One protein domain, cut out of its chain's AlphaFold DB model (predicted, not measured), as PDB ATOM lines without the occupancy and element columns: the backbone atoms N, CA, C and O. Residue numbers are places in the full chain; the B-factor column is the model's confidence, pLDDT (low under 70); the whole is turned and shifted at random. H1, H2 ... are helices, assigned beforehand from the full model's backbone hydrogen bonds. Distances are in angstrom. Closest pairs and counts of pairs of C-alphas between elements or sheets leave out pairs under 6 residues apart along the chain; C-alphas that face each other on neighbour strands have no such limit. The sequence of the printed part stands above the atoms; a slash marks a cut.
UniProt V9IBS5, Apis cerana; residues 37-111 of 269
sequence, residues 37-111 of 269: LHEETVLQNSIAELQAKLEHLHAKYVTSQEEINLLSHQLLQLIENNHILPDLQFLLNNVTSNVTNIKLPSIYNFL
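Overview. This is residues 37 to 111 of the 269 residues of a protein of Apis cerana (UniProt V9IBS5). One very long, unbent helix, H1, makes the length of an open, rod-like model, and its first part, residues 37 to 68, stands free. Past the last residue of H1 the printed part folds back, and the short helix H2 runs back beside the later part of H1 without packing on it. A long link then passes to the other side of H1, where the one-turn helix H3 comes close to it. The printed part has 75 residues with three named helices in the order H1, H2, H3 and no named strand; the class is all helix. The whole is extended, with a radius of gyration of the C-alphas of 20.4 A and spans of 68 by 27 by 18 A.

Arrangement. H1, residues 37 to 81, touches no helix. H2, residues 86 to 95, is near H1, with 5 pairs of C-alphas within 10 A but no pair within 8 A. H3, residues 107 to 110, is close to H1 but not clearly touching; their closest C-alphas, those of His 73 and Tyr 108, are 7.3 A apart. H2 and H3 are apart. In H1 and H2 every O i to N i+4 pair is within hydrogen-bond range; H3 is too short for such a pair.

Along the chain. H1 begins at C-alpha 37 at (-16.511, -48.078, -21.930) and ends at C-alpha 81 at (45.694, -27.306, -14.221), a length of 66.0 A. H2 measures 15.0 A from C-alpha 86 to C-alpha 95. H3 measures 5.4 A and ends at C-alpha 110 at (40.321, -43.852, -18.197).

Size, cuts and confidence. The C-alphas of Leu 37 and His 83, the two farthest apart, are 68.7 A apart. The printed part has no cut. The link from H1 to H2 is tight, and that from H2 to H3 is long, with 11 residues. Mean pLDDT of the printed part is 70.1; residues 37, 73 and 75 to 105 are under 70.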
ATOM      1  N   LEU A  37     -17.440 -48.022 -20.794       62.59
ATOM      2  CA  LEU A  37     -16.511 -48.078 -21.930       62.59
ATOM      3  C   LEU A  37     -15.805 -46.736 -22.199       62.59
ATOM      4  O   LEU A  37     -14.647 -46.712 -22.603       62.59
ATOM      5  N   HIS A  38     -16.482 -45.602 -21.983       73.25
ATOM      6  CA  HIS A  38     -15.872 -44.285 -22.201       73.25
ATOM      7  C   HIS A  38     -14.840 -43.960 -21.116       73.25
ATOM      8  O   HIS A  38     -13.736 -43.520 -21.437       73.25
ATOM      9  N   GLU A  39     -15.158 -44.238 -19.850       78.62
ATOM     10  CA  GLU A  39     -14.223 -44.049 -18.737       78.62
ATOM     11  C   GLU A  39     -12.996 -44.956 -18.878       78.62
ATOM     12  O   GLU A  39     -11.872 -44.491 -18.689       78.62
ATOM     13  N   GLU A  40     -13.183 -46.202 -19.321       78.50
ATOM     14  CA  GLU A  40     -12.082 -47.124 -19.602       78.50
ATOM     15  C   GLU A  40     -11.161 -46.592 -20.711       78.50
ATOM     16  O   GLU A  40      -9.941 -46.584 -20.547       78.50
ATOM     17  N   THR A  41     -11.720 -46.055 -21.805       81.25
ATOM     18  CA  THR A  41     -10.902 -45.459 -22.879       81.25
ATOM     19  C   THR A  41     -10.130 -44.221 -22.420       81.25
ATOM     20  O   THR A  41      -8.977 -44.034 -22.808       81.25
ATOM     21  N   VAL A  42     -10.717 -43.382 -21.561       89.56
ATOM     22  CA  VAL A  42     -10.031 -42.214 -20.982       89.56
ATOM     23  C   VAL A  42      -8.905 -42.654 -20.047       89.56
ATOM     24  O   VAL A  42      -7.817 -42.069 -20.074       89.56
ATOM     25  N   LEU A  43      -9.134 -43.703 -19.252       87.19
ATOM     26  CA  LEU A  43      -8.123 -44.268 -18.364       87.19
ATOM     27  C   LEU A  43      -6.951 -44.848 -19.167       87.19
ATOM     28  O   LEU A  43      -5.797 -44.552 -18.867       87.19
ATOM     29  N   GLN A  44      -7.242 -45.609 -20.226       87.69
ATOM     30  CA  GLN A  44      -6.236 -46.166 -21.135       87.69
ATOM     31  C   GLN A  44      -5.405 -45.065 -21.804       87.69
ATOM     32  O   GLN A  44      -4.176 -45.142 -21.809       87.69
ATOM     33  N   ASN A  45      -6.053 -44.001 -22.287       91.06
ATOM     34  CA  ASN A  45      -5.360 -42.847 -22.862       91.06
ATOM     35  C   ASN A  45      -4.456 -42.151 -21.832       91.06
ATOM     36  O   ASN A  45      -3.322 -41.799 -22.147       91.06
ATOM     37  N   SER A  46      -4.927 -42.002 -20.591       92.25
ATOM     38  CA  SER A  46      -4.149 -41.390 -19.505       92.25
ATOM     39  C   SER A  46      -2.933 -42.236 -19.123       92.25
ATOM     40  O   SER A  46      -1.861 -41.696 -18.863       92.25
ATOM     41  N   ILE A  47      -3.074 -43.566 -19.110       93.56
ATOM     42  CA  ILE A  47      -1.966 -44.494 -18.851       93.56
ATOM     43  C   ILE A  47      -0.915 -44.386 -19.959       93.56
ATOM     44  O   ILE A  47       0.268 -44.248 -19.651       93.56
ATOM     45  N   ALA A  48      -1.335 -44.382 -21.226       92.81
ATOM     46  CA  ALA A  48      -0.426 -44.220 -22.357       92.81
ATOM     47  C   ALA A  48       0.305 -42.865 -22.316       92.81
ATOM     48  O   ALA A  48       1.514 -42.796 -22.537       92.81
ATOM     49  N   GLU A  49      -0.400 -41.784 -21.964       94.69
ATOM     50  CA  GLU A  49       0.206 -40.460 -21.796       94.69
ATOM     51  C   GLU A  49       1.231 -40.439 -20.653       94.69
ATOM     52  O   GLU A  49       2.320 -39.876 -20.796       94.69
ATOM     53  N   LEU A  50       0.911 -41.064 -19.517       92.94
ATOM     54  CA  LEU A  50       1.824 -41.177 -18.381       92.94
ATOM     55  C   LEU A  50       3.070 -41.988 -18.734       92.94
ATOM     56  O   LEU A  50       4.168 -41.582 -18.360       92.94
ATOM     57  N   GLN A  51       2.925 -43.084 -19.480       90.56
ATOM     58  CA  GLN A  51       4.051 -43.887 -19.959       90.56
ATOM     59  C   GLN A  51       4.970 -43.065 -20.867       90.56
ATOM     60  O   GLN A  51       6.167 -42.982 -20.599       90.56
ATOM     61  N   ALA A  52       4.411 -42.356 -21.853       89.69
ATOM     62  CA  ALA A  52       5.186 -41.488 -22.738       89.69
ATOM     63  C   ALA A  52       5.900 -40.358 -21.970       89.69
ATOM     64  O   ALA A  52       7.065 -40.049 -22.228       89.69
ATOM     65  N   LYS A  53       5.228 -39.752 -20.980       92.62
ATOM     66  CA  LYS A  53       5.837 -38.741 -20.100       92.62
ATOM     67  C   LYS A  53       6.970 -39.317 -19.259       92.62
ATOM     68  O   LYS A  53       7.966 -38.623 -19.050       92.62
ATOM     69  N   LEU A  54       6.827 -40.544 -18.767       92.81
ATOM     70  CA  LEU A  54       7.832 -41.207 -17.944       92.81
ATOM     71  C   LEU A  54       9.069 -41.565 -18.774       92.81
ATOM     72  O   LEU A  54      10.178 -41.256 -18.348       92.81
ATOM     73  N   GLU A  55       8.890 -42.100 -19.982       87.56
ATOM     74  CA  GLU A  55       9.987 -42.340 -20.928       87.56
ATOM     75  C   GLU A  55      10.708 -41.040 -21.303       87.56
ATOM     76  O   GLU A  55      11.936 -40.970 -21.252       87.56
ATOM     77  N   HIS A  56       9.954 -39.975 -21.590       90.94
ATOM     78  CA  HIS A  56      10.523 -38.661 -21.881       90.94
ATOM     79  C   HIS A  56      11.312 -38.087 -20.690       90.94
ATOM     80  O   HIS A  56      12.409 -37.552 -20.862       90.94
ATOM     81  N   LEU A  57      10.776 -38.188 -19.469       87.00
ATOM     82  CA  LEU A  57      11.478 -37.749 -18.260       87.00
ATOM     83  C   LEU A  57      12.737 -38.574 -18.007       87.00
ATOM     84  O   LEU A  57      13.762 -38.005 -17.637       87.00
ATOM     85  N   HIS A  58      12.672 -39.883 -18.233       83.19
ATOM     86  CA  HIS A  58      13.820 -40.764 -18.092       83.19
ATOM     87  C   HIS A  58      14.921 -40.399 -19.094       83.19
ATOM     88  O   HIS A  58      16.069 -40.222 -18.692       83.19
ATOM     89  N   ALA A  59      14.573 -40.162 -20.362       76.75
ATOM     90  CA  ALA A  59      15.517 -39.680 -21.367       76.75
ATOM     91  C   ALA A  59      16.172 -38.352 -20.945       76.75
ATOM     92  O   ALA A  59      17.396 -38.231 -20.964       76.75
ATOM     93  N   LYS A  60      15.375 -37.382 -20.472       81.44
ATOM     94  CA  LYS A  60      15.890 -36.091 -19.987       81.44
ATOM     95  C   LYS A  60      16.821 -36.246 -18.778       81.44
ATOM     96  O   LYS A  60      17.814 -35.529 -18.682       81.44
ATOM     97  N   TYR A  61      16.503 -37.158 -17.860       78.69
ATOM     98  CA  TYR A  61      17.339 -37.452 -16.699       78.69
ATOM     99  C   TYR A  61      18.693 -38.038 -17.116       78.69
ATOM    100  O   TYR A  61      19.724 -37.556 -16.654       78.69
ATOM    101  N   VAL A  62      18.699 -39.016 -18.032       75.56
ATOM    102  CA  VAL A  62      19.932 -39.629 -18.552       75.56
ATOM    103  C   VAL A  62      20.823 -38.581 -19.220       75.56
ATOM    104  O   VAL A  62      21.986 -38.452 -18.841       75.56
ATOM    105  N   THR A  63      20.276 -37.757 -20.121       72.94
ATOM    106  CA  THR A  63      21.041 -36.683 -20.779       72.94
ATOM    107  C   THR A  63      21.605 -35.680 -19.771       72.94
ATOM    108  O   THR A  63      22.774 -35.310 -19.848       72.94
ATOM    109  N   SER A  64      20.811 -35.266 -18.778       76.25
ATOM    110  CA  SER A  64      21.288 -34.336 -17.748       76.25
ATOM    111  C   SER A  64      22.414 -34.939 -16.901       76.25
ATOM    112  O   SER A  64      23.352 -34.229 -16.539       76.25
ATOM    113  N   GLN A  65      22.360 -36.240 -16.607       73.69
ATOM    114  CA  GLN A  65      23.410 -36.932 -15.864       73.69
ATOM    115  C   GLN A  65      24.728 -36.995 -16.656       73.69
ATOM    116  O   GLN A  65      25.803 -36.822 -16.078       73.69
ATOM    117  N   GLU A  66      24.660 -37.204 -17.973       74.12
ATOM    118  CA  GLU A  66      25.823 -37.157 -18.870       74.12
ATOM    119  C   GLU A  66      26.468 -35.763 -18.883       74.12
ATOM    120  O   GLU A  66      27.681 -35.645 -18.694       74.12
ATOM    121  N   GLU A  67      25.660 -34.705 -19.017       77.06
ATOM    122  CA  GLU A  67      26.125 -33.313 -18.975       77.06
ATOM    123  C   GLU A  67      26.801 -32.973 -17.639       77.06
ATOM    124  O   GLU A  67      27.882 -32.381 -17.621       77.06
ATOM    125  N   ILE A  68      26.208 -33.387 -16.514       75.00
ATOM    126  CA  ILE A  68      26.774 -33.175 -15.174       75.00
ATOM    127  C   ILE A  68      28.122 -33.886 -15.032       75.00
ATOM    128  O   ILE A  68      29.062 -33.319 -14.471       75.00
ATOM    129  N   ASN A  69      28.246 -35.110 -15.545       70.75
ATOM    130  CA  ASN A  69      29.501 -35.856 -15.499       70.75
ATOM    131  C   ASN A  69      30.592 -35.191 -16.348       70.75
ATOM    132  O   ASN A  69      31.734 -35.081 -15.891       70.75
ATOM    133  N   LEU A  70      30.246 -34.713 -17.546       74.94
ATOM    134  CA  LEU A  70      31.163 -33.987 -18.423       74.94
ATOM    135  C   LEU A  70      31.622 -32.674 -17.779       74.94
ATOM    136  O   LEU A  70      32.823 -32.420 -17.698       74.94
ATOM    137  N   LEU A  71      30.691 -31.884 -17.238       74.81
ATOM    138  CA  LEU A  71      30.995 -30.645 -16.519       74.81
ATOM    139  C   LEU A  71      31.843 -30.905 -15.275       74.81
ATOM    140  O   LEU A  71      32.832 -30.211 -15.048       74.81
ATOM    141  N   SER A  72      31.507 -31.928 -14.481       71.50
ATOM    142  CA  SER A  72      32.314 -32.312 -13.319       71.50
ATOM    143  C   SER A  72      33.738 -32.659 -13.734       71.50
ATOM    144  O   SER A  72      34.657 -32.356 -12.977       71.50
ATOM    145  N   HIS A  73      33.933 -33.301 -14.885       66.81
ATOM    146  CA  HIS A  73      35.263 -33.648 -15.366       66.81
ATOM    147  C   HIS A  73      36.021 -32.430 -15.905       66.81
ATOM    148  O   HIS A  73      37.190 -32.249 -15.577       66.81
ATOM    149  N   GLN A  74      35.364 -31.558 -16.674       71.56
ATOM    150  CA  GLN A  74      35.955 -30.294 -17.125       71.56
ATOM    151  C   GLN A  74      36.402 -29.439 -15.936       71.56
ATOM    152  O   GLN A  74      37.506 -28.900 -15.941       71.56
ATOM    153  N   LEU A  75      35.582 -29.369 -14.884       69.69
ATOM    154  CA  LEU A  75      35.955 -28.703 -13.641       69.69
ATOM    155  C   LEU A  75      37.155 -29.379 -12.972       69.69
ATOM    156  O   LEU A  75      38.069 -28.675 -12.563       69.69
ATOM    157  N   LEU A  76      37.203 -30.712 -12.897       68.19
ATOM    158  CA  LEU A  76      38.361 -31.425 -12.342       68.19
ATOM    159  C   LEU A  76      39.650 -31.161 -13.133       68.19
ATOM    160  O   LEU A  76      40.674 -30.889 -12.518       68.19
ATOM    161  N   GLN A  77      39.601 -31.144 -14.466       65.62
ATOM    162  CA  GLN A  77      40.760 -30.786 -15.293       65.62
ATOM    163  C   GLN A  77      41.192 -29.329 -15.102       65.62
ATOM    164  O   GLN A  77      42.384 -29.035 -15.052       65.62
ATOM    165  N   LEU A  78      40.240 -28.400 -14.968       65.19
ATOM    166  CA  LEU A  78      40.550 -27.005 -14.645       65.19
ATOM    167  C   LEU A  78      41.168 -26.869 -13.241       65.19
ATOM    168  O   LEU A  78      42.039 -26.021 -13.052       65.19
ATOM    169  N   ILE A  79      40.752 -27.708 -12.285       63.25
ATOM    170  CA  ILE A  79      41.296 -27.774 -10.918       63.25
ATOM    171  C   ILE A  79      42.702 -28.396 -10.899       63.25
ATOM    172  O   ILE A  79      43.555 -27.922 -10.157       63.25
ATOM    173  N   GLU A  80      42.984 -29.422 -11.707       60.69
ATOM    174  CA  GLU A  80      44.338 -29.990 -11.826       60.69
ATOM    175  C   GLU A  80      45.315 -29.017 -12.497       60.69
ATOM    176  O   GLU A  80      46.462 -28.900 -12.069       60.69
ATOM    177  N   ASN A  81      44.857 -28.269 -13.504       59.62
ATOM    178  CA  ASN A  81      45.694 -27.306 -14.221       59.62
ATOM    179  C   ASN A  81      45.978 -26.025 -13.414       59.62
ATOM    180  O   ASN A  81      46.994 -25.370 -13.643       59.62
ATOM    181  N   ASN A  82      45.115 -25.675 -12.456       54.69
ATOM    182  CA  ASN A  82      45.290 -24.533 -11.563       54.69
ATOM    183  C   ASN A  82      45.359 -25.031 -10.114       54.69
ATOM    184  O   ASN A  82      44.324 -25.212  -9.484       54.69
ATOM    185  N   HIS A  83      46.571 -25.209  -9.574       53.94
ATOM    186  CA  HIS A  83      46.899 -25.626  -8.194       53.94
ATOM    187  C   HIS A  83      46.331 -24.730  -7.056       53.94
ATOM    188  O   HIS A  83      47.024 -24.443  -6.081       53.94
ATOM    189  N   ILE A  84      45.097 -24.228  -7.133       52.78
ATOM    190  CA  ILE A  84      44.511 -23.318  -6.148       52.78
ATOM    191  C   ILE A  84      42.990 -23.535  -6.088       52.78
ATOM    192  O   ILE A  84      42.270 -23.005  -6.925       52.78
ATOM    193  N   LEU A  85      42.513 -24.315  -5.105       55.59
ATOM    194  CA  LEU A  85      41.508 -23.924  -4.090       55.59
ATOM    195  C   LEU A  85      41.044 -25.172  -3.287       55.59
ATOM    196  O   LEU A  85      40.094 -25.850  -3.688       55.59
ATOM    197  N   PRO A  86      41.673 -25.487  -2.137       54.59
ATOM    198  CA  PRO A  86      41.242 -26.573  -1.240       54.59
ATOM    199  C   PRO A  86      39.766 -26.464  -0.809       54.59
ATOM    200  O   PRO A  86      39.092 -27.474  -0.603       54.59
ATOM    201  N   ASP A  87      39.237 -25.239  -0.750       52.38
ATOM    202  CA  ASP A  87      37.877 -24.954  -0.285       52.38
ATOM    203  C   ASP A  87      36.780 -25.450  -1.243       52.38
ATOM    204  O   ASP A  87      35.674 -25.769  -0.804       52.38
ATOM    205  N   LEU A  88      37.063 -25.595  -2.544       50.78
ATOM    206  CA  LEU A  88      36.073 -26.083  -3.517       50.78
ATOM    207  C   LEU A  88      35.954 -27.615  -3.510       50.78
ATOM    208  O   LEU A  88      34.859 -28.149  -3.678       50.78
ATOM    209  N   GLN A  89      37.055 -28.327  -3.239       53.12
ATOM    210  CA  GLN A  89      37.026 -29.775  -2.990       53.12
ATOM    211  C   GLN A  89      36.205 -30.101  -1.736       53.12
ATOM    212  O   GLN A  89      35.440 -31.066  -1.726       53.12
ATOM    213  N   PHE A  90      36.313 -29.260  -0.704       53.12
ATOM    214  CA  PHE A  90      35.514 -29.390   0.509       53.12
ATOM    215  C   PHE A  90      34.017 -29.181   0.234       53.12
ATOM    216  O   PHE A  90      33.195 -29.965   0.704       53.12
ATOM    217  N   LEU A  91      33.653 -28.190  -0.589       51.97
ATOM    218  CA  LEU A  91      32.259 -27.950  -0.983       51.97
ATOM    219  C   LEU A  91      31.675 -29.083  -1.842       51.97
ATOM    220  O   LEU A  91      30.539 -29.491  -1.602       51.97
ATOM    221  N   LEU A  92      32.445 -29.637  -2.785       53.75
ATOM    222  CA  LEU A  92      32.025 -30.793  -3.587       53.75
ATOM    223  C   LEU A  92      31.785 -32.037  -2.720       53.75
ATOM    224  O   LEU A  92      30.760 -32.693  -2.883       53.75
ATOM    225  N   ASN A  93      32.674 -32.315  -1.760       53.12
ATOM    226  CA  ASN A  93      32.514 -33.436  -0.832       53.12
ATOM    227  C   ASN A  93      31.317 -33.262   0.113       53.12
ATOM    228  O   ASN A  93      30.698 -34.251   0.500       53.12
ATOM    229  N   ASN A  94      30.973 -32.022   0.483       50.22
ATOM    230  CA  ASN A  94      29.872 -31.768   1.409       50.22
ATOM    231  C   ASN A  94      28.496 -31.938   0.740       50.22
ATOM    232  O   ASN A  94      27.565 -32.428   1.381       50.22
ATOM    233  N   VAL A  95      28.375 -31.600  -0.551       51.66
ATOM    234  CA  VAL A  95      27.147 -31.804  -1.347       51.66
ATOM    235  C   VAL A  95      26.878 -33.295  -1.609       51.66
ATOM    236  O   VAL A  95      25.721 -33.699  -1.709       51.66
ATOM    237  N   THR A  96      27.914 -34.140  -1.646       50.31
ATOM    238  CA  THR A  96      27.791 -35.592  -1.885       50.31
ATOM    239  C   THR A  96      27.584 -36.434  -0.620       50.31
ATOM    240  O   THR A  96      27.344 -37.633  -0.724       50.31
ATOM    241  N   SER A  97      27.600 -35.836   0.576       45.16
ATOM    242  CA  SER A  97      27.563 -36.560   1.863       45.16
ATOM    243  C   SER A  97      26.313 -37.415   2.116       45.16
ATOM    244  O   SER A  97      26.328 -38.242   3.024       45.16
ATOM    245  N   ASN A  98      25.239 -37.243   1.337       45.75
ATOM    246  CA  ASN A  98      23.987 -37.992   1.508       45.75
ATOM    247  C   ASN A  98      23.744 -39.089   0.459       45.75
ATOM    248  O   ASN A  98      22.704 -39.743   0.509       45.75
ATOM    249  N   VAL A  99      24.686 -39.347  -0.455       49.78
ATOM    250  CA  VAL A  99      24.597 -40.469  -1.402       49.78
ATOM    251  C   VAL A  99      25.957 -41.154  -1.448       49.78
ATOM    252  O   VAL A  99      26.920 -40.577  -1.933       49.78
ATOM    253  N   THR A 100      26.036 -42.356  -0.871       45.84
ATOM    254  CA  THR A 100      27.148 -43.328  -0.936       45.84
ATOM    255  C   THR A 100      28.386 -42.856  -1.724       45.84
ATOM    256  O   THR A 100      28.418 -42.950  -2.948       45.84
ATOM    257  N   ASN A 101      29.405 -42.386  -0.995       47.03
ATOM    258  CA  ASN A 101      30.649 -41.721  -1.433       47.03
ATOM    259  C   ASN A 101      31.591 -42.507  -2.386       47.03
ATOM    260  O   ASN A 101      32.780 -42.200  -2.474       47.03
ATOM    261  N   ILE A 102      31.116 -43.512  -3.121       46.03
ATOM    262  CA  ILE A 102      31.904 -44.154  -4.179       46.03
ATOM    263  C   ILE A 102      31.611 -43.402  -5.477       46.03
ATOM    264  O   ILE A 102      30.684 -43.738  -6.211       46.03
ATOM    265  N   LYS A 103      32.394 -42.357  -5.766       55.66
ATOM    266  CA  LYS A 103      32.375 -41.728  -7.090       55.66
ATOM    267  C   LYS A 103      32.978 -42.731  -8.071       55.66
ATOM    268  O   LYS A 103      34.191 -42.936  -8.065       55.66
ATOM    269  N   LEU A 104      32.137 -43.402  -8.863       53.03
ATOM    270  CA  LEU A 104      32.645 -44.288  -9.905       53.03
ATOM    271  C   LEU A 104      33.510 -43.451 -10.859       53.03
ATOM    272  O   LEU A 104      33.087 -42.363 -11.264       53.03
ATOM    273  N   PRO A 105      34.726 -43.915 -11.193       60.72
ATOM    274  CA  PRO A 105      35.548 -43.231 -12.171       60.72
ATOM    275  C   PRO A 105      34.782 -43.144 -13.493       60.72
ATOM    276  O   PRO A 105      34.280 -44.146 -14.002       60.72
ATOM    277  N   SER A 106      34.659 -41.924 -14.014       70.31
ATOM    278  CA  SER A 106      34.032 -41.682 -15.312       70.31
ATOM    279  C   SER A 106      34.907 -42.253 -16.425       70.31
ATOM    280  O   SER A 106      36.121 -42.386 -16.258       70.31
ATOM    281  N   ILE A 107      34.317 -42.538 -17.587       76.56
ATOM    282  CA  ILE A 107      35.063 -43.010 -18.756       76.56
ATOM    283  C   ILE A 107      36.183 -42.033 -19.156       76.56
ATOM    284  O   ILE A 107      37.248 -42.466 -19.581       76.56
ATOM    285  N   TYR A 108      35.997 -40.734 -18.902       77.00
ATOM    286  CA  TYR A 108      37.000 -39.692 -19.133       77.00
ATOM    287  C   TYR A 108      38.243 -39.811 -18.233       77.00
ATOM    288  O   TYR A 108      39.322 -39.391 -18.639       77.00
ATOM    289  N   ASN A 109      38.128 -40.448 -17.060       76.81
ATOM    290  CA  ASN A 109      39.288 -40.725 -16.205       76.81
ATOM    291  C   ASN A 109      40.185 -41.812 -16.816       76.81
ATOM    292  O   ASN A 109      41.395 -41.805 -16.610       76.81
ATOM    293  N   PHE A 110      39.591 -42.767 -17.540       80.00
ATOM    294  CA  PHE A 110      40.321 -43.852 -18.197       80.00
ATOM    295  C   PHE A 110      40.786 -43.465 -19.603       80.00
ATOM    296  O   PHE A 110      41.863 -43.874 -20.032       80.00
ATOM    297  N   LEU A 111      39.972 -42.685 -20.316       84.75
ATOM    298  CA  LEU A 111      40.152 -42.302 -21.715       84.75
ATOM    299  C   LEU A 111      39.944 -40.782 -21.864       84.75
ATOM    300  O   LEU A 111      38.913 -40.330 -22.370       84.75
TER     301      LEU A 111